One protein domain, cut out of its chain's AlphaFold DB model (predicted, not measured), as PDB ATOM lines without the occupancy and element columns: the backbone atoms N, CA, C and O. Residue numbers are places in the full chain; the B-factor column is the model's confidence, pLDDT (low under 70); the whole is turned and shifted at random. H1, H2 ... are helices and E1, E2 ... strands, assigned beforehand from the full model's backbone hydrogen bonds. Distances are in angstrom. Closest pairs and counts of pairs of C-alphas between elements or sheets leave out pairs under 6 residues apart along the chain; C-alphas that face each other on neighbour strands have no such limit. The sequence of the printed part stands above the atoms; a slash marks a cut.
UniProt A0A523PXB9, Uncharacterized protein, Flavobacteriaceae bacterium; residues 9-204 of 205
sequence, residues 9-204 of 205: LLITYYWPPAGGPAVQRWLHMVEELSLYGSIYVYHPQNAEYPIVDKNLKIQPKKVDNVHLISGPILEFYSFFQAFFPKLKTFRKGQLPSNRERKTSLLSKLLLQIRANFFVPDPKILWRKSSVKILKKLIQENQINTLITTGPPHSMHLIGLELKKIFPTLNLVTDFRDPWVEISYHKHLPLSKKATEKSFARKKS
ATOM      1  N   LEU A   9     -53.188  36.425  18.603       98.19
ATOM      2  CA  LEU A   9     -53.426  35.266  17.748       98.19
ATOM      3  C   LEU A   9     -52.125  34.498  17.523       98.19
ATOM      4  O   LEU A   9     -51.221  34.997  16.861       98.19
ATOM      5  N   LEU A  10     -52.048  33.263  18.008       97.88
ATOM      6  CA  LEU A  10     -50.994  32.309  17.685       97.88
ATOM      7  C   LEU A  10     -51.427  31.420  16.516       97.88
ATOM      8  O   LEU A  10     -52.394  30.674  16.622       97.88
ATOM      9  N   ILE A  11     -50.672  31.433  15.420       97.75
ATOM     10  CA  ILE A  11     -50.822  30.497  14.301       97.75
ATOM     11  C   ILE A  11     -49.744  29.425  14.413       97.75
ATOM     12  O   ILE A  11     -48.554  29.695  14.207       97.75
ATOM     13  N   THR A  12     -50.167  28.195  14.689       95.56
ATOM     14  CA  THR A  12     -49.281  27.035  14.808       95.56
ATOM     15  C   THR A  12     -49.838  25.841  14.047       95.56
ATOM     16  O   THR A  12     -51.036  25.581  14.037       95.56
ATOM     17  N   TYR A  13     -48.961  25.072  13.407       93.69
ATOM     18  CA  TYR A  13     -49.356  23.781  12.842       93.69
ATOM     19  C   TYR A  13     -49.282  22.654  13.872       93.69
ATOM     20  O   TYR A  13     -50.112  21.752  13.858       93.69
ATOM     21  N   TYR A  14     -48.267  22.685  14.740       92.31
ATOM     22  CA  TYR A  14     -48.041  21.644  15.734       92.31
ATOM     23  C   TYR A  14     -48.682  22.065  17.050       92.31
ATOM     24  O   TYR A  14     -48.199  22.968  17.734       92.31
ATOM     25  N   TRP A  15     -49.774  21.391  17.380       93.06
ATOM     26  CA  TRP A  15     -50.549  21.601  18.593       93.06
ATOM     27  C   TRP A  15     -50.969  20.245  19.164       93.06
ATOM     28  O   TRP A  15     -51.120  19.308  18.367       93.06
ATOM     29  N   PRO A  16     -51.158  20.090  20.491       91.94
ATOM     30  CA  PRO A  16     -51.609  18.829  21.060       91.94
ATOM     31  C   PRO A  16     -52.772  18.191  20.283       91.94
ATOM     32  O   PRO A  16     -53.705  18.894  19.887       91.94
ATOM     33  N   PRO A  17     -52.716  16.872  20.026       91.25
ATOM     34  CA  PRO A  17     -51.792  15.887  20.603       91.25
ATOM     35  C   PRO A  17     -50.446  15.746  19.861       91.25
ATOM     36  O   PRO A  17     -49.775  14.727  20.012       91.25
ATOM     37  N   ALA A  18     -50.035  16.702  19.017       90.81
ATOM     38  CA  ALA A  18     -48.672  16.705  18.480       90.81
ATOM     39  C   ALA A  18     -47.653  16.696  19.630       90.81
ATOM     40  O   ALA A  18     -47.764  17.485  20.564       90.81
ATOM     41  N   GLY A  19     -46.663  15.811  19.554       89.12
ATOM     42  CA  GLY A  19     -45.567  15.757  20.514       89.12
ATOM     43  C   GLY A  19     -44.348  16.565  20.067       89.12
ATOM     44  O   GLY A  19     -44.282  17.086  18.951       89.12
ATOM     45  N   GLY A  20     -43.342  16.606  20.936       89.81
ATOM     46  CA  GLY A  20     -42.034  17.187  20.647       89.81
ATOM     47  C   GLY A  20     -41.761  18.513  21.367       89.81
ATOM     48  O   GLY A  20     -42.681  19.179  21.851       89.81
ATOM     49  N   PRO A  21     -40.480  18.920  21.419       88.62
ATOM     50  CA  PRO A  21     -40.019  20.033  22.255       88.62
ATOM     51  C   PRO A  21     -40.677  21.360  21.875       88.62
ATOM     52  O   PRO A  21     -40.983  22.199  22.716       88.62
ATOM     53  N   ALA A  22     -40.949  21.544  20.588       87.31
ATOM     54  CA  ALA A  22     -41.476  22.798  20.101       87.31
ATOM     55  C   ALA A  22     -42.978  22.985  20.392       87.31
ATOM     56  O   ALA A  22     -43.436  24.125  20.441       87.31
ATOM     57  N   VAL A  23     -43.723  21.893  20.619       92.31
ATOM     58  CA  VAL A  23     -45.106  21.953  21.120       92.31
ATOM     59  C   VAL A  23     -45.103  22.298  22.605       92.31
ATOM     60  O   VAL A  23     -45.821  23.201  23.012       92.31
ATOM     61  N   GLN A  24     -44.239  21.651  23.394       91.88
ATOM     62  CA  GLN A  24     -44.086  21.943  24.826       91.88
ATOM     63  C   GLN A  24     -43.722  23.413  25.069       91.88
ATOM     64  O   GLN A  24     -44.341  24.072  25.897       91.88
ATOM     65  N   ARG A  25     -42.783  23.961  24.287       91.62
ATOM     66  CA  ARG A  25     -42.401  25.377  24.373       91.62
ATOM     67  C   ARG A  25     -43.593  26.309  24.165       91.62
ATOM     68  O   ARG A  25     -43.796  27.222  24.955       91.62
ATOM     69  N   TRP A  26     -44.380  26.075  23.117       93.50
ATOM     70  CA  TRP A  26     -45.541  26.913  22.826       93.50
ATOM     71  C   TRP A  26     -46.687  26.716  23.816       93.50
ATOM     72  O   TRP A  26     -47.403  27.675  24.075       93.50
ATOM     73  N   LEU A  27     -46.830  25.536  24.420       92.81
ATOM     74  CA  LEU A  27     -47.764  25.340  25.529       92.81
ATOM     75  C   LEU A  27     -47.375  26.175  26.744       92.81
ATOM     76  O   LEU A  27     -48.205  26.935  27.226       92.81
ATOM     77  N   HIS A  28     -46.114  26.103  27.177       90.56
ATOM     78  CA  HIS A  28     -45.632  26.932  28.283       90.56
ATOM     79  C   HIS A  28     -45.762  28.425  27.970       90.56
ATOM     80  O   HIS A  28     -46.238  29.180  28.805       90.56
ATOM     81  N   MET A  29     -45.415  28.858  26.754       92.12
ATOM     82  CA  MET A  29     -45.592  30.258  26.363       92.12
ATOM     83  C   MET A  29     -47.056  30.694  26.381       92.12
ATOM     84  O   MET A  29     -47.337  31.795  26.833       92.12
ATOM     85  N   VAL A  30     -47.985  29.871  25.887       93.00
ATOM     86  CA  VAL A  30     -49.418  30.198  25.922       93.00
ATOM     87  C   VAL A  30     -49.911  30.275  27.363       93.00
ATOM     88  O   VAL A  30     -50.619  31.221  27.685       93.00
ATOM     89  N   GLU A  31     -49.502  29.345  28.231       88.81
ATOM     90  CA  GLU A  31     -49.836  29.395  29.660       88.81
ATOM     91  C   GLU A  31     -49.364  30.706  30.303       88.81
ATOM     92  O   GLU A  31     -50.165  31.399  30.924       88.81
ATOM     93  N   GLU A  32     -48.102  31.088  30.106       89.56
ATOM     94  CA  GLU A  32     -47.552  32.311  30.703       89.56
ATOM     95  C   GLU A  32     -48.142  33.589  30.087       89.56
ATOM     96  O   GLU A  32     -48.475  34.524  30.808       89.56
ATOM     97  N   LEU A  33     -48.334  33.639  28.763       89.50
ATOM     98  CA  LEU A  33     -48.931  34.802  28.092       89.50
ATOM     99  C   LEU A  33     -50.405  34.991  28.464       89.50
ATOM    100  O   LEU A  33     -50.874  36.125  28.517       89.50
ATOM    101  N   SER A  34     -51.122  33.902  28.755       90.19
ATOM    102  CA  SER A  34     -52.541  33.956  29.121       90.19
ATOM    103  C   SER A  34     -52.811  34.657  30.456       90.19
ATOM    104  O   SER A  34     -53.930  35.105  30.701       90.19
ATOM    105  N   LEU A  35     -51.779  34.819  31.295       87.44
ATOM    106  CA  LEU A  35     -51.845  35.613  32.523       87.44
ATOM    107  C   LEU A  35     -52.012  37.117  32.252       87.44
ATOM    108  O   LEU A  35     -52.466  37.840  33.132       87.44
ATOM    109  N   TYR A  36     -51.659  37.580  31.049       88.12
ATOM    110  CA  TYR A  36     -51.660  38.998  30.676       88.12
ATOM    111  C   TYR A  36     -52.789  39.370  29.701       88.12
ATOM    112  O   TYR A  36     -52.978  40.549  29.404       88.12
ATOM    113  N   GLY A  37     -53.541  38.386  29.198       89.50
ATOM    114  CA  GLY A  37     -54.713  38.611  28.353       89.50
ATOM    115  C   GLY A  37     -55.107  37.407  27.499       89.50
ATOM    116  O   GLY A  37     -54.602  36.297  27.674       89.50
ATOM    117  N   SER A  38     -56.037  37.632  26.575       93.19
ATOM    118  CA  SER A  38     -56.643  36.606  25.726       93.19
ATOM    119  C   SER A  38     -55.711  36.083  24.619       93.19
ATOM    120  O   SER A  38     -55.257  36.819  23.736       93.19
ATOM    121  N   ILE A  39     -55.486  34.767  24.601       95.19
ATOM    122  CA  ILE A  39     -54.660  34.052  23.621       95.19
ATOM    123  C   ILE A  39     -55.534  33.154  22.746       95.19
ATOM    124  O   ILE A  39     -56.097  32.157  23.188       95.19
ATOM    125  N   TYR A  40     -55.590  33.468  21.460       96.69
ATOM    126  CA  TYR A  40     -56.300  32.710  20.441       96.69
ATOM    127  C   TYR A  40     -55.310  31.802  19.720       96.69
ATOM    128  O   TYR A  40     -54.446  32.275  18.986       96.69
ATOM    129  N   VAL A  41     -55.420  30.489  19.896       96.69
ATOM    130  CA  VAL A  41     -54.543  29.516  19.241       96.69
ATOM    131  C   VAL A  41     -55.249  28.916  18.036       96.69
ATOM    132  O   VAL A  41     -56.192  28.138  18.171       96.69
ATOM    133  N   TYR A  42     -54.757  29.243  16.847       97.44
ATOM    134  CA  TYR A  42     -55.212  28.664  15.596       97.44
ATOM    135  C   TYR A  42     -54.332  27.493  15.169       97.44
ATOM    136  O   TYR A  42     -53.134  27.658  14.922       97.44
ATOM    137  N   HIS A  43     -54.953  26.322  15.041       95.00
ATOM    138  CA  HIS A  43     -54.291  25.073  14.680       95.00
ATOM    139  C   HIS A  43     -55.113  24.270  13.654       95.00
ATOM    140  O   HIS A  43     -56.306  24.525  13.461       95.00
ATOM    141  N   PRO A  44     -54.514  23.311  12.930       93.25
ATOM    142  CA  PRO A  44     -55.250  22.516  11.956       93.25
ATOM    143  C   PRO A  44     -56.166  21.501  12.648       93.25
ATOM    144  O   PRO A  44     -55.839  20.940  13.696       93.25
ATOM    145  N   GLN A  45     -57.305  21.226  12.023       87.69
ATOM    146  CA  GLN A  45     -58.159  20.092  12.357       87.69
ATOM    147  C   GLN A  45     -57.599  18.825  11.695       87.69
ATOM    148  O   GLN A  45     -57.291  18.850  10.507       87.69
ATOM    149  N   ASN A  46     -57.504  17.711  12.427       77.25
ATOM    150  CA  ASN A  46     -57.094  16.399  11.891       77.25
ATOM    151  C   ASN A  46     -55.727  16.382  11.171       77.25
ATOM    152  O   ASN A  46     -55.561  15.681  10.174       77.25
ATOM    153  N   ALA A  47     -54.745  17.151  11.648       82.75
ATOM    154  CA  ALA A  47     -53.400  17.121  11.076       82.75
ATOM    155  C   ALA A  47     -52.672  15.789  11.333       82.75
ATOM    156  O   ALA A  47     -52.789  15.187  12.401       82.75
ATOM    157  N   GLU A  48     -51.867  15.359  10.357       77.94
ATOM    158  CA  GLU A  48     -50.963  14.218  10.511       77.94
ATOM    159  C   GLU A  48     -49.656  14.667  11.186       77.94
ATOM    160  O   GLU A  48     -48.818  15.344  10.580       77.94
ATOM    161  N   TYR A  49     -49.462  14.270  12.446       83.00
ATOM    162  CA  TYR A  49     -48.249  14.587  13.199       83.00
ATOM    163  C   TYR A  49     -47.219  13.451  13.136       83.00
ATOM    164  O   TYR A  49     -47.584  12.281  13.262       83.00
ATOM    165  N   PRO A  50     -45.917  13.767  12.985       78.44
ATOM    166  CA  PRO A  50     -44.859  12.757  12.987       78.44
ATOM    167  C   PRO A  50     -44.668  12.123  14.370       78.44
ATOM    168  O   PRO A  50     -44.290  10.959  14.468       78.44
ATOM    169  N   ILE A  51     -44.924  12.896  15.426       82.94
ATOM    170  CA  ILE A  51     -44.837  12.489  16.825       82.94
ATOM    171  C   ILE A  51     -46.167  12.864  17.467       82.94
ATOM    172  O   ILE A  51     -46.624  14.000  17.321       82.94
ATOM    173  N   VAL A  52     -46.782  11.915  18.167       88.75
ATOM    174  CA  VAL A  52     -48.041  12.110  18.891       88.75
ATOM    175  C   VAL A  52     -47.793  11.807  20.359       88.75
ATOM    176  O   VAL A  52     -47.321  10.724  20.692       88.75
ATOM    177  N   ASP A  53     -48.147  12.751  21.220       89.75
ATOM    178  CA  ASP A  53     -48.170  12.591  22.667       89.75
ATOM    179  C   ASP A  53     -49.581  12.919  23.167       89.75
ATOM    180  O   ASP A  53     -50.025  14.065  23.149       89.75
ATOM    181  N   LYS A  54     -50.315  11.882  23.580       86.88
ATOM    182  CA  LYS A  54     -51.705  12.010  24.048       86.88
ATOM    183  C   LYS A  54     -51.806  12.578  25.465       86.88
ATOM    184  O   LYS A  54     -52.895  12.995  25.867       86.88
ATOM    185  N   ASN A  55     -50.706  12.552  26.216       87.56
ATOM    186  CA  ASN A  55     -50.649  13.075  27.577       87.56
ATOM    187  C   ASN A  55     -50.414  14.585  27.572       87.56
ATOM    188  O   ASN A  55     -50.782  15.265  28.528       87.56
ATOM    189  N   LEU A  56     -49.859  15.115  26.480       84.75
ATOM    190  CA  LEU A  56     -49.672  16.541  26.298       84.75
ATOM    191  C   LEU A  56     -51.027  17.226  26.086       84.75
ATOM    192  O   LEU A  56     -51.727  16.970  25.107       84.75
ATOM    193  N   LYS A  57     -51.411  18.089  27.023       79.44
ATOM    194  CA  LYS A  57     -52.645  18.882  26.995       79.44
ATOM    195  C   LYS A  57     -52.370  20.225  27.659       79.44
ATOM    196  O   LYS A  57     -51.488  20.311  28.510       79.44
ATOM    197  N   ILE A  58     -53.150  21.245  27.307       72.75
ATOM    198  CA  ILE A  58     -53.204  22.455  28.133       72.75
ATOM    199  C   ILE A  58     -53.786  22.067  29.489       72.75
ATOM    200  O   ILE A  58     -54.810  21.380  29.554       72.75
ATOM    201  N   GLN A  59     -53.132  22.493  30.565       65.94
ATOM    202  CA  GLN A  59     -53.614  22.221  31.909       65.94
ATOM    203  C   GLN A  59     -54.829  23.106  32.231       65.94
ATOM    204  O   GLN A  59     -54.686  24.325  32.219       65.94
ATOM    205  N   PRO A  60     -55.997  22.535  32.593       52.56
ATOM    206  CA  PRO A  60     -57.249  23.276  32.806       52.56
ATOM    207  C   PRO A  60     -57.196  24.393  33.856       52.56
ATOM    208  O   PRO A  60     -58.037  25.279  33.844       52.56
ATOM    209  N   LYS A  61     -56.219  24.372  34.769       51.50
ATOM    210  CA  LYS A  61     -56.117  25.331  35.882       51.50
ATOM    211  C   LYS A  61     -55.616  26.732  35.479       51.50
ATOM    212  O   LYS A  61     -55.451  27.563  36.363       51.50
ATOM    213  N   LYS A  62     -55.349  26.990  34.191       58.28
ATOM    214  CA  LYS A  62     -54.760  28.249  33.683       58.28
ATOM    215  C   LYS A  62     -55.452  28.816  32.417       58.28
ATOM    216  O   LYS A  62     -54.795  29.482  31.629       58.28
ATOM    217  N   VAL A  63     -56.721  28.486  32.131       62.56
ATOM    218  CA  VAL A  63     -57.236  28.492  30.731       62.56
ATOM    219  C   VAL A  63     -58.400  29.446  30.455       62.56
ATOM    220  O   VAL A  63     -58.913  29.437  29.342       62.56
ATOM    221  N   ASP A  64     -58.805  30.309  31.384       75.12
ATOM    222  CA  ASP A  64     -59.966  31.183  31.124       75.12
ATOM    223  C   ASP A  64     -59.733  32.129  29.926       75.12
ATOM    224  O   ASP A  64     -60.665  32.443  29.189       75.12
ATOM    225  N   ASN A  65     -58.467  32.468  29.656       88.19
ATOM    226  CA  ASN A  65     -58.056  33.375  28.584       88.19
ATOM    227  C   ASN A  65     -57.506  32.664  27.333       88.19
ATOM    228  O   ASN A  65     -56.957  33.320  26.451       88.19
ATOM    229  N   VAL A  66     -57.581  31.331  27.231       92.56
ATOM    230  CA  VAL A  66     -57.043  30.600  26.068       92.56
ATOM    231  C   VAL A  66     -58.174  30.056  25.204       92.56
ATOM    232  O   VAL A  66     -58.898  29.136  25.580       92.56
ATOM    233  N   HIS A  67     -58.271  30.567  23.981       93.75
ATOM    234  CA  HIS A  67     -59.279  30.172  23.005       93.75
ATOM    235  C   HIS A  67     -58.649  29.295  21.927       93.75
ATOM    236  O   HIS A  67     -57.738  29.724  21.221       93.75
ATOM    237  N   LEU A  68     -59.136  28.064  21.761       93.75
ATOM    238  CA  LEU A  68     -58.649  27.147  20.728       93.75
ATOM    239  C   LEU A  68     -59.539  27.206  19.488       93.75
ATOM    240  O   LEU A  68     -60.751  27.017  19.570       93.75
ATOM    241  N   ILE A  69     -58.928  27.435  18.328       95.06
ATOM    242  CA  ILE A  69     -59.614  27.543  17.043       95.06
ATOM    243  C   ILE A  69     -58.993  26.544  16.077       95.06
ATOM    244  O   ILE A  69     -57.847  26.683  15.651       95.06
ATOM    245  N   SER A  70     -59.777  25.549  15.674       93.12
ATOM    246  CA  SER A  70     -59.348  24.592  14.662       93.12
ATOM    247  C   SER A  70     -59.814  25.010  13.269       93.12
ATOM    248  O   SER A  70     -60.993  25.303  13.068       93.12
ATOM    249  N   GLY A  71     -58.915  24.990  12.287       91.12
ATOM    250  CA  GLY A  71     -59.249  25.210  10.881       91.12
ATOM    251  C   GLY A  71     -59.149  23.937  10.040       91.12
ATOM    252  O   GLY A  71     -58.188  23.186  10.211       91.12
ATOM    253  N   PRO A  72     -60.056  23.701   9.076       89.44
ATOM    254  CA  PRO A  72     -59.949  22.555   8.182       89.44
ATOM    255  C   PRO A  72     -58.685  22.671   7.329       89.44
ATOM    256  O   PRO A  72     -58.445  23.708   6.694       89.44
ATOM    257  N   ILE A  73     -57.887  21.605   7.304       85.31
ATOM    258  CA  ILE A  73     -56.679  21.524   6.489       85.31
ATOM    259  C   ILE A  73     -56.873  20.564   5.316       85.31
ATOM    260  O   ILE A  73     -57.342  19.440   5.467       85.31
ATOM    261  N   LEU A  74     -56.482  21.021   4.126       75.31
ATOM    262  CA  LEU A  74     -56.415  20.188   2.930       75.31
ATOM    263  C   LEU A  74     -55.004  19.616   2.802       75.31
ATOM    264  O   LEU A  74     -54.087  20.281   2.313       75.31
ATOM    265  N   GLU A  75     -54.820  18.374   3.245       68.19
ATOM    266  CA  GLU A  75     -53.549  17.672   3.087       68.19
ATOM    267  C   GLU A  75     -53.503  16.951   1.737       68.19
ATOM    268  O   GLU A  75     -54.047  15.861   1.561       68.19
ATOM    269  N   PHE A  76     -52.808  17.557   0.767       64.38
ATOM    270  CA  PHE A  76     -52.622  16.993  -0.577       64.38
ATOM    271  C   PHE A  76     -52.107  15.548  -0.530       64.38
ATOM    272  O   PHE A  76     -52.496  14.708  -1.333       64.38
ATOM    273  N   TYR A  77     -51.248  15.235   0.439       60.84
ATOM    274  CA  TYR A  77     -50.678  13.903   0.558       60.84
ATOM    275  C   TYR A  77     -51.714  12.845   0.956       60.84
ATOM    276  O   TYR A  77     -51.777  11.804   0.312       60.84
ATOM    277  N   SER A  78     -52.558  13.119   1.952       58.09
ATOM    278  CA  SER A  78     -53.599  12.188   2.401       58.09
ATOM    279  C   SER A  78     -54.639  11.945   1.301       58.09
ATOM    280  O   SER A  78     -55.046  10.805   1.084       58.09
ATOM    281  N   PHE A  79     -54.985  12.982   0.523       56.34
ATOM    282  CA  PHE A  79     -55.872  12.854  -0.642       56.34
ATOM    283  C   PHE A  79     -55.273  11.959  -1.743       56.34
ATOM    284  O   PHE A  79     -55.920  11.027  -2.218       56.34
ATOM    285  N   PHE A  80     -54.009  12.183  -2.119       56.62
ATOM    286  CA  PHE A  80     -53.348  11.362  -3.140       56.62
ATOM    287  C   PHE A  80     -53.012   9.954  -2.651       56.62
ATOM    288  O   PHE A  80     -52.993   9.026  -3.449       56.62
ATOM    289  N   GLN A  81     -52.771   9.757  -1.359       56.94
ATOM    290  CA  GLN A  81     -52.540   8.438  -0.781       56.94
ATOM    291  C   GLN A  81     -53.806   7.575  -0.783       56.94
ATOM    292  O   GLN A  81     -53.698   6.362  -0.973       56.94
ATOM    293  N   ALA A  82     -54.982   8.187  -0.608       58.69
ATOM    294  CA  ALA A  82     -56.263   7.502  -0.750       58.69
ATOM    295  C   ALA A  82     -56.473   6.986  -2.186       58.69
ATOM    296  O   ALA A  82     -56.964   5.877  -2.369       58.69
ATOM    297  N   PHE A  83     -56.025   7.743  -3.194       53.25
ATOM    298  CA  PHE A  83     -56.119   7.358  -4.609       53.25
ATOM    299  C   PHE A  83     -54.957   6.482  -5.109       53.25
ATOM    300  O   PHE A  83     -55.127   5.689  -6.032       53.25
ATOM    301  N   PHE A  84     -53.770   6.596  -4.511       60.38
ATOM    302  CA  PHE A  84     -52.552   5.913  -4.948       60.38
ATOM    303  C   PHE A  84     -51.807   5.303  -3.748       60.38
ATOM    304  O   PHE A  84     -50.795   5.844  -3.291       60.38
ATOM    305  N   PRO A  85     -52.237   4.129  -3.244       55.78
ATOM    306  CA  PRO A  85     -51.669   3.504  -2.044       55.78
ATOM    307  C   PRO A  85     -50.171   3.164  -2.152       55.78
ATOM    308  O   PRO A  85     -49.495   3.056  -1.127       55.78
ATOM    309  N   LYS A  86     -49.622   3.073  -3.375       51.78
ATOM    310  CA  LYS A  86     -48.178   2.919  -3.649       51.78
ATOM    311  C   LYS A  86     -47.338   4.139  -3.237       51.78
ATOM    312  O   LYS A  86     -46.126   4.018  -3.133       51.78
ATOM    313  N   LEU A  87     -47.957   5.294  -2.969       51.50
ATOM    314  CA  LEU A  87     -47.266   6.497  -2.495       51.50
ATOM    315  C   LEU A  87     -46.964   6.473  -0.991       51.50
ATOM    316  O   LEU A  87     -46.247   7.351  -0.536       51.50
ATOM    317  N   LYS A  88     -47.441   5.477  -0.221       48.00
ATOM    318  CA  LYS A  88     -47.233   5.337   1.239       48.00
ATOM    319  C   LYS A  88     -45.783   5.563   1.708       48.00
ATOM    320  O   LYS A  88     -45.590   6.064   2.817       48.00
ATOM    321  N   THR A  89     -44.786   5.248   0.882       46.88
ATOM    322  CA  THR A  89     -43.349   5.356   1.194       46.88
ATOM    323  C   THR A  89     -42.830   6.792   1.339       46.88
ATOM    324  O   THR A  89     -41.834   7.006   2.024       46.88
ATOM    325  N   PHE A  90     -43.529   7.806   0.818       48.38
ATOM    326  CA  PHE A  90     -43.097   9.211   0.902       48.38
ATOM    327  C   PHE A  90     -43.396   9.898   2.257       48.38
ATOM    328  O   PHE A  90     -43.001  11.050   2.455       48.38
ATOM    329  N   ARG A  91     -44.060   9.218   3.212       43.78
ATOM    330  CA  ARG A  91     -44.445   9.782   4.527       43.78
ATOM    331  C   ARG A  91     -43.262  10.114   5.443       43.78
ATOM    332  O   ARG A  91     -43.403  10.956   6.319       43.78
ATOM    333  N   LYS A  92     -42.102   9.472   5.273       44.91
ATOM    334  CA  LYS A  92     -41.011   9.518   6.269       44.91
ATOM    335  C   LYS A  92     -39.985  10.643   6.089       44.91
ATOM    336  O   LYS A  92     -38.932  10.586   6.711       44.91
ATOM    337  N   GLY A  93     -40.208  11.610   5.194       42.41
ATOM    338  CA  GLY A  93     -39.149  12.567   4.823       42.41
ATOM    339  C   GLY A  93     -37.924  11.898   4.173       42.41
ATOM    340  O   GLY A  93     -36.942  12.561   3.856       42.41
ATOM    341  N   GLN A  94     -37.997  10.587   3.939       43.22
ATOM    342  CA  GLN A  94     -37.001   9.806   3.236       43.22
ATOM    343  C   GLN A  94     -37.251   9.994   1.745       43.22
ATOM    344  O   GLN A  94     -38.354   9.766   1.243       43.22
ATOM    345  N   LEU A  95     -36.220  10.443   1.033       47.25
ATOM    346  CA  LEU A  95     -36.207  10.321  -0.414       47.25
ATOM    347  C   LEU A  95     -36.413   8.846  -0.785       47.25
ATOM    348  O   LEU A  95     -35.822   7.985  -0.128       47.25
ATOM    349  N   PRO A  96     -37.163   8.544  -1.856       46.53
ATOM    350  CA  PRO A  96     -37.232   7.184  -2.366       46.53
ATOM    351  C   PRO A  96     -35.812   6.681  -2.639       46.53
ATOM    352  O   PRO A  96     -34.988   7.395  -3.236       46.53
ATOM    353  N   SER A  97     -35.529   5.464  -2.170       46.72
ATOM    354  CA  SER A  97     -34.236   4.812  -2.378       46.72
ATOM    355  C   SER A  97     -33.922   4.731  -3.879       46.72
ATOM    356  O   SER A  97     -34.822   4.734  -4.726       46.72
ATOM    357  N   ASN A  98     -32.641   4.629  -4.246       47.09
ATOM    358  CA  ASN A  98     -32.215   4.547  -5.652       47.09
ATOM    359  C   ASN A  98     -32.900   3.418  -6.457       47.09
ATOM    360  O   ASN A  98     -32.934   3.495  -7.685       47.09
ATOM    361  N   ARG A  99     -33.478   2.401  -5.796       44.84
ATOM    362  CA  ARG A  99     -34.248   1.323  -6.441       44.84
ATOM    363  C   ARG A  99     -35.673   1.743  -6.838       44.84
ATOM    364  O   ARG A  99     -36.144   1.310  -7.882       44.84
ATOM    365  N   GLU A 100     -36.321   2.642  -6.096       46.94
ATOM    366  CA  GLU A 100     -37.676   3.149  -6.400       46.94
ATOM    367  C   GLU A 100     -37.675   4.278  -7.447       46.94
ATOM    368  O   GLU A 100     -38.663   4.494  -8.148       46.94
ATOM    369  N   ARG A 101     -36.541   4.975  -7.624       46.56
ATOM    370  CA  ARG A 101     -36.358   5.993  -8.682       46.56
ATOM    371  C   ARG A 101     -36.384   5.414 -10.104       46.56
ATOM    372  O   ARG A 101     -36.518   6.181 -11.062       46.56
ATOM    373  N   LYS A 102     -36.214   4.093 -10.252       43.28
ATOM    374  CA  LYS A 102     -36.005   3.430 -11.546       43.28
ATOM    375  C   LYS A 102     -37.279   3.031 -12.303       43.28
ATOM    376  O   LYS A 102     -37.136   2.703 -13.472       43.28
ATOM    377  N   THR A 103     -38.494   3.085 -11.739       51.03
ATOM    378  CA  THR A 103     -39.627   2.358 -12.367       51.03
ATOM    379  C   THR A 103     -40.913   3.129 -12.689       51.03
ATOM    380  O   THR A 103     -41.802   2.531 -13.286       51.03
ATOM    381  N   SER A 104     -41.063   4.436 -12.421       61.78
ATOM    382  CA  SER A 104     -42.260   5.144 -12.920       61.78
ATOM    383  C   SER A 104     -42.049   6.630 -13.212       61.78
ATOM    384  O   SER A 104     -41.702   7.417 -12.329       61.78
ATOM    385  N   LEU A 105     -42.314   7.027 -14.464       66.12
ATOM    386  CA  LEU A 105     -42.408   8.428 -14.906       66.12
ATOM    387  C   LEU A 105     -43.382   9.233 -14.026       66.12
ATOM    388  O   LEU A 105     -43.127  10.400 -13.732       66.12
ATOM    389  N   LEU A 106     -44.434   8.578 -13.524       63.84
ATOM    390  CA  LEU A 106     -45.420   9.160 -12.617       63.84
ATOM    391  C   LEU A 106     -44.789   9.586 -11.281       63.84
ATOM    392  O   LEU A 106     -45.036  10.688 -10.799       63.84
ATOM    393  N   SER A 107     -43.925   8.750 -10.697       60.84
ATOM    394  CA  SER A 107     -43.235   9.060  -9.439       60.84
ATOM    395  C   SER A 107     -42.288  10.254  -9.592       60.84
ATOM    396  O   SER A 107     -42.229  11.101  -8.702       60.84
ATOM    397  N   LYS A 108     -41.589  10.368 -10.733       65.25
ATOM    398  CA  LYS A 108     -40.737  11.530 -11.054       65.25
ATOM    399  C   LYS A 108     -41.558  12.811 -11.232       65.25
ATOM    400  O   LYS A 108     -41.178  13.843 -10.683       65.25
ATOM    401  N   LEU A 109     -42.693  12.734 -11.929       69.19
ATOM    402  CA  LEU A 109     -43.606  13.863 -12.120       69.19
ATOM    403  C   LEU A 109     -44.200  14.345 -10.786       69.19
ATOM    404  O   LEU A 109     -44.173  15.538 -10.500       69.19
ATOM    405  N   LEU A 110     -44.664  13.433  -9.927       66.94
ATOM    406  CA  LEU A 110     -45.192  13.772  -8.599       66.94
ATOM    407  C   LEU A 110     -44.127  14.410  -7.695       66.94
ATOM    408  O   LEU A 110     -44.419  15.372  -6.984       66.94
ATOM    409  N   LEU A 111     -42.882  13.927  -7.758       64.25
ATOM    410  CA  LEU A 111     -41.734  14.548  -7.090       64.25
ATOM    411  C   LEU A 111     -41.467  15.968  -7.605       64.25
ATOM    412  O   LEU A 111     -41.257  16.872  -6.798       64.25
ATOM    413  N   GLN A 112     -41.513  16.187  -8.922       63.47
ATOM    414  CA  GLN A 112     -41.333  17.513  -9.519       63.47
ATOM    415  C   GLN A 112     -42.473  18.474  -9.170       63.47
ATOM    416  O   GLN A 112     -42.205  19.630  -8.843       63.47
ATOM    417  N   ILE A 113     -43.726  18.017  -9.183       65.69
ATOM    418  CA  ILE A 113     -44.873  18.828  -8.755       65.69
ATOM    419  C   ILE A 113     -44.707  19.196  -7.277       65.69
ATOM    420  O   ILE A 113     -44.781  20.372  -6.919       65.69
ATOM    421  N   ARG A 114     -44.386  18.213  -6.424       63.75
ATOM    422  CA  ARG A 114     -44.193  18.435  -4.987       63.75
ATOM    423  C   ARG A 114     -43.080  19.442  -4.699       63.75
ATOM    424  O   ARG A 114     -43.278  20.335  -3.881       63.75
ATOM    425  N   ALA A 115     -41.934  19.303  -5.362       60.34
ATOM    426  CA  ALA A 115     -40.757  20.136  -5.123       60.34
ATOM    427  C   ALA A 115     -40.929  21.590  -5.596       60.34
ATOM    428  O   ALA A 115     -40.278  22.480  -5.058       60.34
ATOM    429  N   ASN A 116     -41.787  21.846  -6.591       62.66
ATOM    430  CA  ASN A 116     -41.869  23.163  -7.234       62.66
ATOM    431  C   ASN A 116     -43.156  23.947  -6.923       62.66
ATOM    432  O   ASN A 116     -43.130  25.179  -6.938       62.66
ATOM    433  N   PHE A 117     -44.275  23.279  -6.621       65.56
ATOM    434  CA  PHE A 117     -45.547  23.963  -6.348       65.56
ATOM    435  C   PHE A 117     -45.771  24.248  -4.860       65.56
ATOM    436  O   PHE A 117     -46.323  25.295  -4.514       65.56
ATOM    437  N   PHE A 118     -45.282  23.379  -3.975       69.88
ATOM    438  CA  PHE A 118     -45.464  23.497  -2.529       69.88
ATOM    439  C   PHE A 118     -44.280  24.176  -1.844       69.88
ATOM    440  O   PHE A 118     -43.629  23.604  -0.977       69.88
ATOM    441  N   VAL A 119     -43.986  25.405  -2.264       68.81
ATOM    442  CA  VAL A 119     -42.998  26.259  -1.591       68.81
ATOM    443  C   VAL A 119     -43.727  27.083  -0.521       68.81
ATOM    444  O   VAL A 119     -44.779  27.647  -0.843       68.81
ATOM    445  N   PRO A 120     -43.196  27.237   0.707       74.12
ATOM    446  CA  PRO A 120     -41.998  26.580   1.244       74.12
ATOM    447  C   PRO A 120     -42.248  25.113   1.628       74.12
ATOM    448  O   PRO A 120     -41.305  24.331   1.686       74.12
ATOM    449  N   ASP A 121     -43.506  24.739   1.856       81.38
ATOM    450  CA  ASP A 121     -43.900  23.391   2.241       81.38
ATOM    451  C   ASP A 121     -45.349  23.066   1.781       81.38
ATOM    452  O   ASP A 121     -46.086  23.965   1.356       81.38
ATOM    453  N   PRO A 122     -45.797  21.791   1.853       79.44
ATOM    454  CA  PRO A 122     -47.139  21.361   1.435       79.44
ATOM    455  C   PRO A 122     -48.315  22.049   2.131       79.44
ATOM    456  O   PRO A 122     -49.418  22.044   1.584       79.44
ATOM    457  N   LYS A 123     -48.117  22.657   3.308       86.88
ATOM    458  CA  LYS A 123     -49.195  23.321   4.052       86.88
ATOM    459  C   LYS A 123     -49.560  24.686   3.473       86.88
ATOM    460  O   LYS A 123     -50.516  25.298   3.937       86.88
ATOM    461  N   ILE A 124     -48.903  25.132   2.399       85.56
ATOM    462  CA  ILE A 124     -49.269  26.356   1.673       85.56
ATOM    463  C   ILE A 124     -50.725  26.345   1.186       85.56
ATOM    464  O   ILE A 124     -51.340  27.401   1.045       85.56
ATOM    465  N   LEU A 125     -51.304  25.160   0.964       87.25
ATOM    466  CA  LEU A 125     -52.708  25.004   0.577       87.25
ATOM    467  C   LEU A 125     -53.688  25.403   1.685       87.25
ATOM    468  O   LEU A 125     -54.814  25.793   1.386       87.25
ATOM    469  N   TRP A 126     -53.257  25.365   2.946       90.62
ATOM    470  CA  TRP A 126     -54.067  25.795   4.081       90.62
ATOM    471  C   TRP A 126     -54.221  27.321   4.133       90.62
ATOM    472  O   TRP A 126     -55.204  27.836   4.651       90.62
ATOM    473  N   ARG A 127     -53.301  28.062   3.500       91.62
ATOM    474  CA  ARG A 127     -53.207  29.521   3.614       91.62
ATOM    475  C   ARG A 127     -54.518  30.250   3.332       91.62
ATOM    476  O   ARG A 127     -54.932  31.086   4.124       91.62
ATOM    477  N   LYS A 128     -55.176  29.938   2.211       91.44
ATOM    478  CA  LYS A 128     -56.384  30.663   1.782       91.44
ATOM    479  C   LYS A 128     -57.557  30.460   2.745       91.44
ATOM    480  O   LYS A 128     -58.237  31.429   3.078       91.44
ATOM    481  N   SER A 129     -57.803  29.221   3.182       93.31
ATOM    482  CA  SER A 129     -58.887  28.938   4.129       93.31
ATOM    483  C   SER A 129     -58.572  29.513   5.508       93.31
ATOM    484  O   SER A 129     -59.456  30.116   6.116       93.31
ATOM    485  N   SER A 130     -57.316  29.424   5.956       96.00
ATOM    486  CA  SER A 130     -56.872  30.034   7.210       96.00
ATOM    487  C   SER A 130     -57.066  31.539   7.219       96.00
ATOM    488  O   SER A 130     -57.710  32.049   8.126       96.00
ATOM    489  N   VAL A 131     -56.604  32.259   6.196       97.12
ATOM    490  CA  VAL A 131     -56.763  33.720   6.152       97.12
ATOM    491  C   VAL A 131     -58.227  34.139   6.160       97.12
ATOM    492  O   VAL A 131     -58.571  35.099   6.843       97.12
ATOM    493  N   LYS A 132     -59.115  33.401   5.482       96.62
ATOM    494  CA  LYS A 132     -60.557  33.682   5.523       96.62
ATOM    495  C   LYS A 132     -61.122  33.586   6.946       96.62
ATOM    496  O   LYS A 132     -61.859  34.477   7.358       96.62
ATOM    497  N   ILE A 133     -60.783  32.524   7.676       97.06
ATOM    498  CA  ILE A 133     -61.243  32.302   9.059       97.06
ATOM    499  C   ILE A 133     -60.641  33.357   9.992       97.06
ATOM    500  O   ILE A 133     -61.356  34.013  10.746       97.06
ATOM    501  N   LEU A 134     -59.329  33.557   9.900       98.19
ATOM    502  CA  LEU A 134     -58.577  34.425  10.797       98.19
ATOM    503  C   LEU A 134     -58.898  35.902  10.598       98.19
ATOM    504  O   LEU A 134     -58.901  36.647  11.569       98.19
ATOM    505  N   LYS A 135     -59.242  36.325   9.376       98.06
ATOM    506  CA  LYS A 135     -59.725  37.686   9.121       98.06
ATOM    507  C   LYS A 135     -60.949  38.010   9.980       98.06
ATOM    508  O   LYS A 135     -60.977  39.058  10.614       98.06
ATOM    509  N   LYS A 136     -61.928  37.100  10.013       97.88
ATOM    510  CA  LYS A 136     -63.144  37.249  10.819       97.88
ATOM    511  C   LYS A 136     -62.800  37.278  12.313       97.88
ATOM    512  O   LYS A 136     -63.195  38.207  13.006       97.88
ATOM    513  N   LEU A 137     -61.973  36.330  12.762       97.69
ATOM    514  CA  LEU A 137     -61.546  36.226  14.159       97.69
ATOM    515  C   LEU A 137     -60.845  37.501  14.663       97.69
ATOM    516  O   LEU A 137     -61.164  37.982  15.746       97.69
ATOM    517  N   ILE A 138     -59.923  38.058  13.871       97.69
ATOM    518  CA  ILE A 138     -59.172  39.274  14.217       97.69
ATOM    519  C   ILE A 138     -60.106  40.472  14.387       97.69
ATOM    520  O   ILE A 138     -59.962  41.218  15.350       97.69
ATOM    521  N   GLN A 139     -61.071  40.640  13.478       96.75
ATOM    522  CA  GLN A 139     -62.013  41.759  13.521       96.75
ATOM    523  C   GLN A 139     -62.982  41.651  14.701       96.75
ATOM    524  O   GLN A 139     -63.189  42.634  15.403       96.75
ATOM    525  N   GLU A 140     -63.547  40.466  14.934       96.94
ATOM    526  CA  GLU A 140     -64.546  40.245  15.989       96.94
ATOM    527  C   GLU A 140     -63.956  40.372  17.393       96.94
ATOM    528  O   GLU A 140     -64.615  40.879  18.294       96.94
ATOM    529  N   ASN A 141     -62.706  39.941  17.577       95.44
ATOM    530  CA  ASN A 141     -62.060  39.923  18.888       95.44
ATOM    531  C   ASN A 141     -61.121  41.114  19.115       95.44
ATOM    532  O   ASN A 141     -60.569  41.246  20.204       95.44
ATOM    533  N   GLN A 142     -60.950  41.984  18.111       95.00
ATOM    534  CA  GLN A 142     -60.027  43.126  18.142       95.00
ATOM    535  C   GLN A 142     -58.585  42.704  18.467       95.00
ATOM    536  O   GLN A 142     -57.889  43.325  19.266       95.00
ATOM    537  N   ILE A 143     -58.137  41.611  17.850       96.44
ATOM    538  CA  ILE A 143     -56.774  41.105  18.029       96.44
ATOM    539  C   ILE A 143     -55.800  42.092  17.386       96.44
ATOM    540  O   ILE A 143     -55.934  42.415  16.206       96.44
ATOM    541  N   ASN A 144     -54.800  42.538  18.145       94.62
ATOM    542  CA  ASN A 144     -53.793  43.494  17.679       94.62
ATOM    543  C   ASN A 144     -52.412  42.853  17.459       94.62
ATOM    544  O   ASN A 144     -51.570  43.433  16.775       94.62
ATOM    545  N   THR A 145     -52.189  41.644  17.980       97.00
ATOM    546  CA  THR A 145     -50.897  40.956  17.919       97.00
ATOM    547  C   THR A 145     -51.050  39.577  17.297       97.00
ATOM    548  O   THR A 145     -51.946  38.805  17.631       97.00
ATOM    549  N   LEU A 146     -50.155  39.259  16.371       97.81
ATOM    550  CA  LEU A 146     -50.136  38.030  15.600       97.81
ATOM    551  C   LEU A 146     -48.778  37.362  15.758       97.81
ATOM    552  O   LEU A 146     -47.761  37.926  15.364       97.81
ATOM    553  N   ILE A 147     -48.762  36.141  16.278       98.06
ATOM    554  CA  ILE A 147     -47.563  35.321  16.360       98.06
ATOM    555  C   ILE A 147     -47.694  34.122  15.430       98.06
ATOM    556  O   ILE A 147     -48.729  33.461  15.376       98.06
ATOM    557  N   THR A 148     -46.635  33.819  14.690       97.44
ATOM    558  CA  THR A 148     -46.575  32.634  13.831       97.44
ATOM    559  C   THR A 148     -45.354  31.796  14.168       97.44
ATOM    560  O   THR A 148     -44.274  32.344  14.365       97.44
ATOM    561  N   THR A 149     -45.503  30.471  14.204       95.06
ATOM    562  CA  THR A 149     -44.392  29.544  14.477       95.06
ATOM    563  C   THR A 149     -44.213  28.527  13.354       95.06
ATOM    564  O   THR A 149     -45.182  27.929  12.876       95.06
ATOM    565  N   GLY A 150     -42.964  28.351  12.916       89.44
ATOM    566  CA  GLY A 150     -42.565  27.447  11.838       89.44
ATOM    567  C   GLY A 150     -41.344  26.590  12.218       89.44
ATOM    568  O   GLY A 150     -40.596  26.956  13.121       89.44
ATOM    569  N   PRO A 151     -41.118  25.427  11.579       86.50
ATOM    570  CA  PRO A 151     -41.891  24.895  10.458       86.50
ATOM    571  C   PRO A 151     -43.252  24.322  10.894       86.50
ATOM    572  O   PRO A 151     -43.426  24.011  12.072       86.50
ATOM    573  N   PRO A 152     -44.209  24.132   9.967       90.19
ATOM    574  CA  PRO A 152     -44.150  24.489   8.555       90.19
ATOM    575  C   PRO A 152     -44.151  26.007   8.354       90.19
ATOM    576  O   PRO A 152     -44.930  26.747   8.950       90.19
ATOM    577  N   HIS A 153     -43.277  26.463   7.466       89.38
ATOM    578  CA  HIS A 153     -43.045  27.874   7.147       89.38
ATOM    579  C   HIS A 153     -44.245  28.549   6.464       89.38
ATOM    580  O   HIS A 153     -44.361  29.773   6.426       89.38
ATOM    581  N   SER A 154     -45.205  27.757   5.988       91.19
ATOM    582  CA  SER A 154     -46.513  28.231   5.535       91.19
ATOM    583  C   SER A 154     -47.289  29.008   6.608       91.19
ATOM    584  O   SER A 154     -48.095  29.859   6.237       91.19
ATOM    585  N   MET A 155     -47.025  28.791   7.907       95.06
ATOM    586  CA  MET A 155     -47.650  29.567   8.990       95.06
ATOM    587  C   MET A 155     -47.255  31.044   8.904       95.06
ATOM    588  O   MET A 155     -48.107  31.928   8.974       95.06
ATOM    589  N   HIS A 156     -45.980  31.316   8.628       95.19
ATOM    590  CA  HIS A 156     -45.471  32.674   8.439       95.19
ATOM    591  C   HIS A 156     -46.087  33.345   7.201       95.19
ATOM    592  O   HIS A 156     -46.362  34.541   7.215       95.19
ATOM    593  N   LEU A 157     -46.400  32.586   6.140       94.31
ATOM    594  CA  LEU A 157     -47.084  33.127   4.955       94.31
ATOM    595  C   LEU A 157     -48.560  33.464   5.189       94.31
ATOM    596  O   LEU A 157     -49.092  34.331   4.488       94.31
ATOM    597  N   ILE A 158     -49.217  32.778   6.127       96.38
ATOM    598  CA  ILE A 158     -50.540  33.171   6.627       96.38
ATOM    599  C   ILE A 158     -50.395  34.477   7.409       96.38
ATOM    600  O   ILE A 158     -51.109  35.436   7.126       96.38
ATOM    601  N   GLY A 159     -49.412  34.544   8.315       96.94
ATOM    602  CA  GLY A 159     -49.119  35.739   9.105       96.94
ATOM    603  C   GLY A 159     -48.864  36.982   8.257       96.94
ATOM    604  O   GLY A 159     -49.495  38.019   8.447       96.94
ATOM    605  N   LEU A 160     -48.008  36.846   7.246       96.25
ATOM    606  CA  LEU A 160     -47.677  37.913   6.305       96.25
ATOM    607  C   LEU A 160     -48.898  38.398   5.512       96.25
ATOM    608  O   LEU A 160     -49.029  39.589   5.244       96.25
ATOM    609  N   GLU A 161     -49.798  37.496   5.106       97.19
ATOM    610  CA  GLU A 161     -51.024  37.889   4.403       97.19
ATOM    611  C   GLU A 161     -51.973  38.666   5.315       97.19
ATOM    612  O   GLU A 161     -52.500  39.697   4.902       97.19
ATOM    613  N   LEU A 162     -52.136  38.230   6.565       98.00
ATOM    614  CA  LEU A 162     -52.948  38.941   7.551       98.00
ATOM    615  C   LEU A 162     -52.363  40.316   7.882       98.00
ATOM    616  O   LEU A 162     -53.113  41.284   7.894       98.00
ATOM    617  N   LYS A 163     -51.041  40.441   8.043       97.19
ATOM    618  CA  LYS A 163     -50.363  41.735   8.242       97.19
ATOM    619  C   LYS A 163     -50.564  42.694   7.063       97.19
ATOM    620  O   LYS A 163     -50.692  43.895   7.268       97.19
ATOM    621  N   LYS A 164     -50.625  42.186   5.826       97.00
ATOM    622  CA  LYS A 164     -50.951  43.011   4.647       97.00
ATOM    623  C   LYS A 164     -52.403  43.489   4.651       97.00
ATOM    624  O   LYS A 164     -52.667  44.599   4.208       97.00
ATOM    625  N   ILE A 165     -53.330  42.655   5.124       97.50
ATOM    626  CA  ILE A 165     -54.756  43.003   5.243       97.50
ATOM    627  C   ILE A 165     -54.988  43.976   6.406       97.50
ATOM    628  O   ILE A 165     -55.810  44.880   6.288       97.50
ATOM    629  N   PHE A 166     -54.255  43.805   7.506       97.25
ATOM    630  CA  PHE A 166     -54.337  44.608   8.720       97.25
ATOM    631  C   PHE A 166     -52.958  45.203   9.049       97.25
ATOM    632  O   PHE A 166     -52.205  44.632   9.846       97.25
ATOM    633  N   PRO A 167     -52.600  46.355   8.451       96.25
ATOM    634  CA  PRO A 167     -51.281  46.963   8.624       96.25
ATOM    635  C   PRO A 167     -50.936  47.318  10.073       96.25
ATOM    636  O   PRO A 167     -49.757  47.400  10.409       96.25
ATOM    637  N   THR A 168     -51.938  47.486  10.937       94.81
ATOM    638  CA  THR A 168     -51.777  47.791  12.364       94.81
ATOM    639  C   THR A 168     -51.421  46.575  13.222       94.81
ATOM    640  O   THR A 168     -51.002  46.760  14.357       94.81
ATOM    641  N   LEU A 169     -51.534  45.341  12.704       95.44
ATOM    642  CA  LEU A 169     -51.193  44.141  13.477       95.44
ATOM    643  C   LEU A 169     -49.705  44.087  13.810       95.44
ATOM    644  O   LEU A 169     -48.865  44.166  12.917       95.44
ATOM    645  N   ASN A 170     -49.353  43.828  15.059       95.75
ATOM    646  CA  ASN A 170     -47.981  43.518  15.439       95.75
ATOM    647  C   ASN A 170     -47.678  42.063  15.070       95.75
ATOM    648  O   ASN A 170     -48.240  41.148  15.664       95.75
ATOM    649  N   LEU A 171     -46.834  41.835  14.058       96.69
ATOM    650  CA  LEU A 171     -46.467  40.490  13.600       96.69
ATOM    651  C   LEU A 171     -45.141  40.053  14.232       96.69
ATOM    652  O   LEU A 171     -44.109  40.675  13.991       96.69
ATOM    653  N   VAL A 172     -45.170  38.944  14.969       96.62
ATOM    654  CA  VAL A 172     -43.999  38.254  15.517       96.62
ATOM    655  C   VAL A 172     -43.853  36.896  14.832       96.62
ATOM    656  O   VAL A 172     -44.808  36.124  14.709       96.62
ATOM    657  N   THR A 173     -42.643  36.586  14.377       94.31
ATOM    658  CA  THR A 173     -42.374  35.392  13.568       94.31
ATOM    659  C   THR A 173     -41.291  34.547  14.232       94.31
ATOM    660  O   THR A 173     -40.130  34.940  14.284       94.31
ATOM    661  N   ASP A 174     -41.673  33.380  14.743       94.00
ATOM    662  CA  ASP A 174     -40.792  32.405  15.396       94.00
ATOM    663  C   ASP A 174     -40.271  31.383  14.373       94.00
ATOM    664  O   ASP A 174     -40.937  30.391  14.052       94.00
ATOM    665  N   PHE A 175     -39.069  31.646  13.853       89.31
ATOM    666  CA  PHE A 175     -38.332  30.739  12.973       89.31
ATOM    667  C   PHE A 175     -37.528  29.734  13.806       89.31
ATOM    668  O   PHE A 175     -36.427  30.038  14.263       89.31
ATOM    669  N   ARG A 176     -38.056  28.519  13.985       83.12
ATOM    670  CA  ARG A 176     -37.351  27.455  14.729       83.12
ATOM    671  C   ARG A 176     -36.265  26.779  13.898       83.12
ATOM    672  O   ARG A 176     -35.216  26.443  14.429       83.12
ATOM    673  N   ASP A 177     -36.534  26.620  12.601       74.00
ATOM    674  CA  ASP A 177     -35.599  26.074  11.617       74.00
ATOM    675  C   ASP A 177     -35.298  27.110  10.522       74.00
ATOM    676  O   ASP A 177     -36.171  27.924  10.190       74.00
ATOM    677  N   PRO A 178     -34.107  27.061   9.887       66.56
ATOM    678  CA  PRO A 178     -33.785  27.926   8.757       66.56
ATOM    679  C   PRO A 178     -34.827  27.836   7.632       66.56
ATOM    680  O   PRO A 178     -35.327  26.764   7.306       66.56
ATOM    681  N   TRP A 179     -35.146  28.961   6.985       61.69
ATOM    682  CA  TRP A 179     -36.122  29.006   5.880       61.69
ATOM    683  C   TRP A 179     -35.598  28.418   4.557       61.69
ATOM    684  O   TRP A 179     -36.370  27.869   3.777       61.69
ATOM    685  N   VAL A 180     -34.293  28.549   4.281       52.12
ATOM    686  CA  VAL A 180     -33.665  28.111   3.011       52.12
ATOM    687  C   VAL A 180     -32.567  27.062   3.230       52.12
ATOM    688  O   VAL A 180     -32.304  26.253   2.347       52.12
ATOM    689  N   GLU A 181     -31.949  27.031   4.411       53.84
ATOM    690  CA  GLU A 181     -30.777  26.191   4.711       53.84
ATOM    691  C   GLU A 181     -31.140  24.898   5.454       53.84
ATOM    692  O   GLU A 181     -30.397  24.403   6.295       53.84
ATOM    693  N   ILE A 182     -32.299  24.315   5.146       54.50
ATOM    694  CA  ILE A 182     -32.660  22.994   5.673       54.50
ATOM    695  C   ILE A 182     -31.844  21.946   4.907       54.50
ATOM    696  O   ILE A 182     -31.898  21.900   3.676       54.50
ATOM    697  N   SER A 183     -31.103  21.081   5.610       43.12
ATOM    698  CA  SER A 183     -30.166  20.117   4.996       43.12
ATOM    699  C   SER A 183     -30.810  19.210   3.929       43.12
ATOM    700  O   SER A 183     -30.154  18.836   2.956       43.12
ATOM    701  N   TYR A 184     -32.120  18.948   4.028       48.66
ATOM    702  CA  TYR A 184     -32.892  18.182   3.044       48.66
ATOM    703  C   TYR A 184     -33.119  18.898   1.697       48.66
ATOM    704  O   TYR A 184     -33.401  18.225   0.704       48.66
ATOM    705  N   HIS A 185     -32.961  20.225   1.596       50.81
ATOM    706  CA  HIS A 185     -33.058  20.925   0.304       50.81
ATOM    707  C   HIS A 185     -31.966  20.491  -0.678       50.81
ATOM    708  O   HIS A 185     -32.230  20.436  -1.877       50.81
ATOM    709  N   LYS A 186     -30.786  20.080  -0.186       48.91
ATOM    710  CA  LYS A 186     -29.692  19.532  -1.018       48.91
ATOM    711  C   LYS A 186     -30.067  18.220  -1.716       48.91
ATOM    712  O   LYS A 186     -29.402  17.792  -2.654       48.91
ATOM    713  N   HIS A 187     -31.129  17.576  -1.250       50.91
ATOM    714  CA  HIS A 187     -31.568  16.258  -1.671       50.91
ATOM    715  C   HIS A 187     -32.839  16.292  -2.541       50.91
ATOM    716  O   HIS A 187     -33.186  15.286  -3.165       50.91
ATOM    717  N   LEU A 188     -33.520  17.441  -2.626       53.25
ATOM    718  CA  LEU A 188     -34.699  17.642  -3.468       53.25
ATOM    719  C   LEU A 188     -34.290  18.230  -4.830       53.25
ATOM    720  O   LEU A 188     -33.517  19.185  -4.865       53.25
ATOM    721  N   PRO A 189     -34.824  17.729  -5.963       52.62
ATOM    722  CA  PRO A 189     -34.549  18.288  -7.285       52.62
ATOM    723  C   PRO A 189     -35.344  19.590  -7.496       52.62
ATOM    724  O   PRO A 189     -36.313  19.632  -8.257       52.62
ATOM    725  N   LEU A 190     -34.978  20.648  -6.770       56.44
ATOM    726  CA  LEU A 190     -35.579  21.974  -6.903       56.44
ATOM    727  C   LEU A 190     -35.219  22.573  -8.266       56.44
ATOM    728  O   LEU A 190     -34.057  22.578  -8.669       56.44
ATOM    729  N   SER A 191     -36.204  23.123  -8.978       61.66
ATOM    730  CA  SER A 191     -35.909  23.950 -10.152       61.66
ATOM    731  C   SER A 191     -35.260  25.278  -9.733       61.66
ATOM    732  O   SER A 191     -35.457  25.752  -8.607       61.66
ATOM    733  N   LYS A 192     -34.537  25.932 -10.657       61.31
ATOM    734  CA  LYS A 192     -34.005  27.292 -10.440       61.31
ATOM    735  C   LYS A 192     -35.109  28.264  -9.999       61.31
ATOM    736  O   LYS A 192     -34.954  28.938  -8.988       61.31
ATOM    737  N   LYS A 193     -36.284  28.203 -10.640       61.53
ATOM    738  CA  LYS A 193     -37.466  29.012 -10.289       61.53
ATOM    739  C   LYS A 193     -37.982  28.762  -8.868       61.53
ATOM    740  O   LYS A 193     -38.365  29.704  -8.183       61.53
ATOM    741  N   ALA A 194     -38.026  27.508  -8.407       56.66
ATOM    742  CA  ALA A 194     -38.462  27.194  -7.041       56.66
ATOM    743  C   ALA A 194     -37.454  27.694  -5.999       56.66
ATOM    744  O   ALA A 194     -37.850  28.230  -4.967       56.66
ATOM    745  N   THR A 195     -36.164  27.588  -6.314       60.97
ATOM    746  CA  THR A 195     -35.071  28.116  -5.491       60.97
ATOM    747  C   THR A 195     -35.163  29.641  -5.381       60.97
ATOM    748  O   THR A 195     -35.245  30.178  -4.279       60.97
ATOM    749  N   GLU A 196     -35.271  30.340  -6.512       62.00
ATOM    750  CA  GLU A 196     -35.474  31.795  -6.580       62.00
ATOM    751  C   GLU A 196     -36.731  32.238  -5.824       62.00
ATOM    752  O   GLU A 196     -36.694  33.209  -5.073       62.00
ATOM    753  N   LYS A 197     -37.837  31.492  -5.942       63.97
ATOM    754  CA  LYS A 197     -39.083  31.759  -5.210       63.97
ATOM    755  C   LYS A 197     -38.921  31.593  -3.697       63.97
ATOM    756  O   LYS A 197     -39.471  32.402  -2.948       63.97
ATOM    757  N   SER A 198     -38.182  30.583  -3.234       59.97
ATOM    758  CA  SER A 198     -37.853  30.411  -1.811       59.97
ATOM    759  C   SER A 198     -37.018  31.581  -1.285       59.97
ATOM    760  O   SER A 198     -37.347  32.132  -0.232       59.97
ATOM    761  N   PHE A 199     -36.003  32.016  -2.042       58.66
ATOM    762  CA  PHE A 199     -35.174  33.178  -1.704       58.66
ATOM    763  C   PHE A 199     -35.957  34.500  -1.729       58.66
ATOM    764  O   PHE A 199     -35.823  35.307  -0.811       58.66
ATOM    765  N   ALA A 200     -36.816  34.722  -2.728       54.84
ATOM    766  CA  ALA A 200     -37.655  35.918  -2.821       54.84
ATOM    767  C   ALA A 200     -38.630  36.022  -1.639       54.84
ATOM    768  O   ALA A 200     -38.851  37.104  -1.096       54.84
ATOM    769  N   ARG A 201     -39.178  34.885  -1.195       62.31
ATOM    770  CA  ARG A 201     -40.056  34.831  -0.022       62.31
ATOM    771  C   ARG A 201     -39.314  35.040   1.295       62.31
ATOM    772  O   ARG A 201     -39.896  35.665   2.165       62.31
ATOM    773  N   LYS A 202     -38.044  34.620   1.408       55.06
ATOM    774  CA  LYS A 202     -37.176  34.979   2.548       55.06
ATOM    775  C   LYS A 202     -36.994  36.496   2.657       55.06
ATOM    776  O   LYS A 202     -37.059  37.022   3.749       55.06
ATOM    777  N   LYS A 203     -36.784  37.199   1.537       51.81
ATOM    778  CA  LYS A 203     -36.627  38.670   1.534       51.81
ATOM    779  C   LYS A 203     -37.918  39.438   1.851       51.81
ATOM    780  O   LYS A 203     -37.855  40.634   2.093       51.81
ATOM    781  N   SER A 204     -39.072  38.776   1.756       50.56
ATOM    782  CA  SER A 204     -40.396  39.385   1.949       50.56
ATOM    783  C   SER A 204     -41.017  39.061   3.313       50.56
ATOM    784  O   SER A 204     -42.148  39.482   3.560       50.56
TER     785      SER A 204
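Overview. This is residues 9 to 204 of the 205 residues of an uncharacterized protein of Flavobacteriaceae bacterium (UniProt A0A523PXB9). A twisted sheet of five parallel strands makes the core, with H5 and H6 packed on one face and H1 on the other. Beyond the strands' last residues, H2, H3, H4 and H7 spread out with few contacts, and H8 folds back. The printed part has 196 residues and runs E1 H1 E2 E3 H2 H3 H4 H5 E4 H6 E5 H7 H8; the sheet's order is E3 E2 E1 E4 E5. The class is mixed, helices and strands; the whole is compact, with a radius of gyration of the C-alphas of 18.1 A, and only just elongated, spanning 57 by 38 by 28 A.

Along the chain. Find C-alpha 9 at (-53.426, 35.266, 17.748), where E1, residues 9 to 11, begins. Beside it look for E2, residues 39 to 45, and E4, residues 145 to 150; at the edges are E3, residues 66 to 72, 19.8 A, and E5, residues 170 to 175. H5, residues 122 to 141, runs 29.5 A from C-alpha 122 at (-47.139, 21.361, 1.435), with a kink of 45 degrees near residue 129. The other helices are H1, residues 21 to 33, 18.2 A; H6, 154 to 165, 16.9 A; H2, 76 to 83; H3, 85 to 92; H4, 105 to 117, 18.0 A; H7, 183 to 187; and H8, 192 to 202, ending at C-alpha 202 (-37.176, 34.979, 2.548).

Arrangement. Look first at N 69 and O 41, 2.8 A, between E3 and E2; then N 42 and O 10, 2.8 A, E2 to E1; N 11 and O 147, 2.8 A, E1 to E4; and N 148 and O 172, 2.9 A, E4 to E5. E1, H1, E2 and E4, H6, E5 are strand-helix-strand units, parallel neighbours joined through a helix, with right-handed crossovers. H1 has a height over the sheet of 8.2 A; on the opposite face H5 touches H6 at a steep tilt of 41 degrees, C-alphas 124 and 154 being closest at 5.1 A. H4, with residues 115 to 117 alone, touches H8 only at their ends, closest at C-alphas 116 and 194, 5.3 A. H2 and H3 only just touch, only at the corner, with 3 pairs of C-alphas within 8 A; H7 touches no helix. Each O i to N i+4 pair is within hydrogen-bond range in H1, H2, H4, H6 and H8, against 11 of 16 in H5, 0 of 4 in H3 and 0 of 1 in H7, where O i to N i+3 gives 2 of 5 in H3 and 2 of 2 in H7.

Size, cuts and confidence. The C-alphas of Tyr 36 and Thr 103 are farthest apart, 57.8 A. The printed part has no cut; its long links are E2 to E3 and H3 to H4. The model's pLDDT is under 70 at residues 59 to 63, 75 to 119 and 178 to 204.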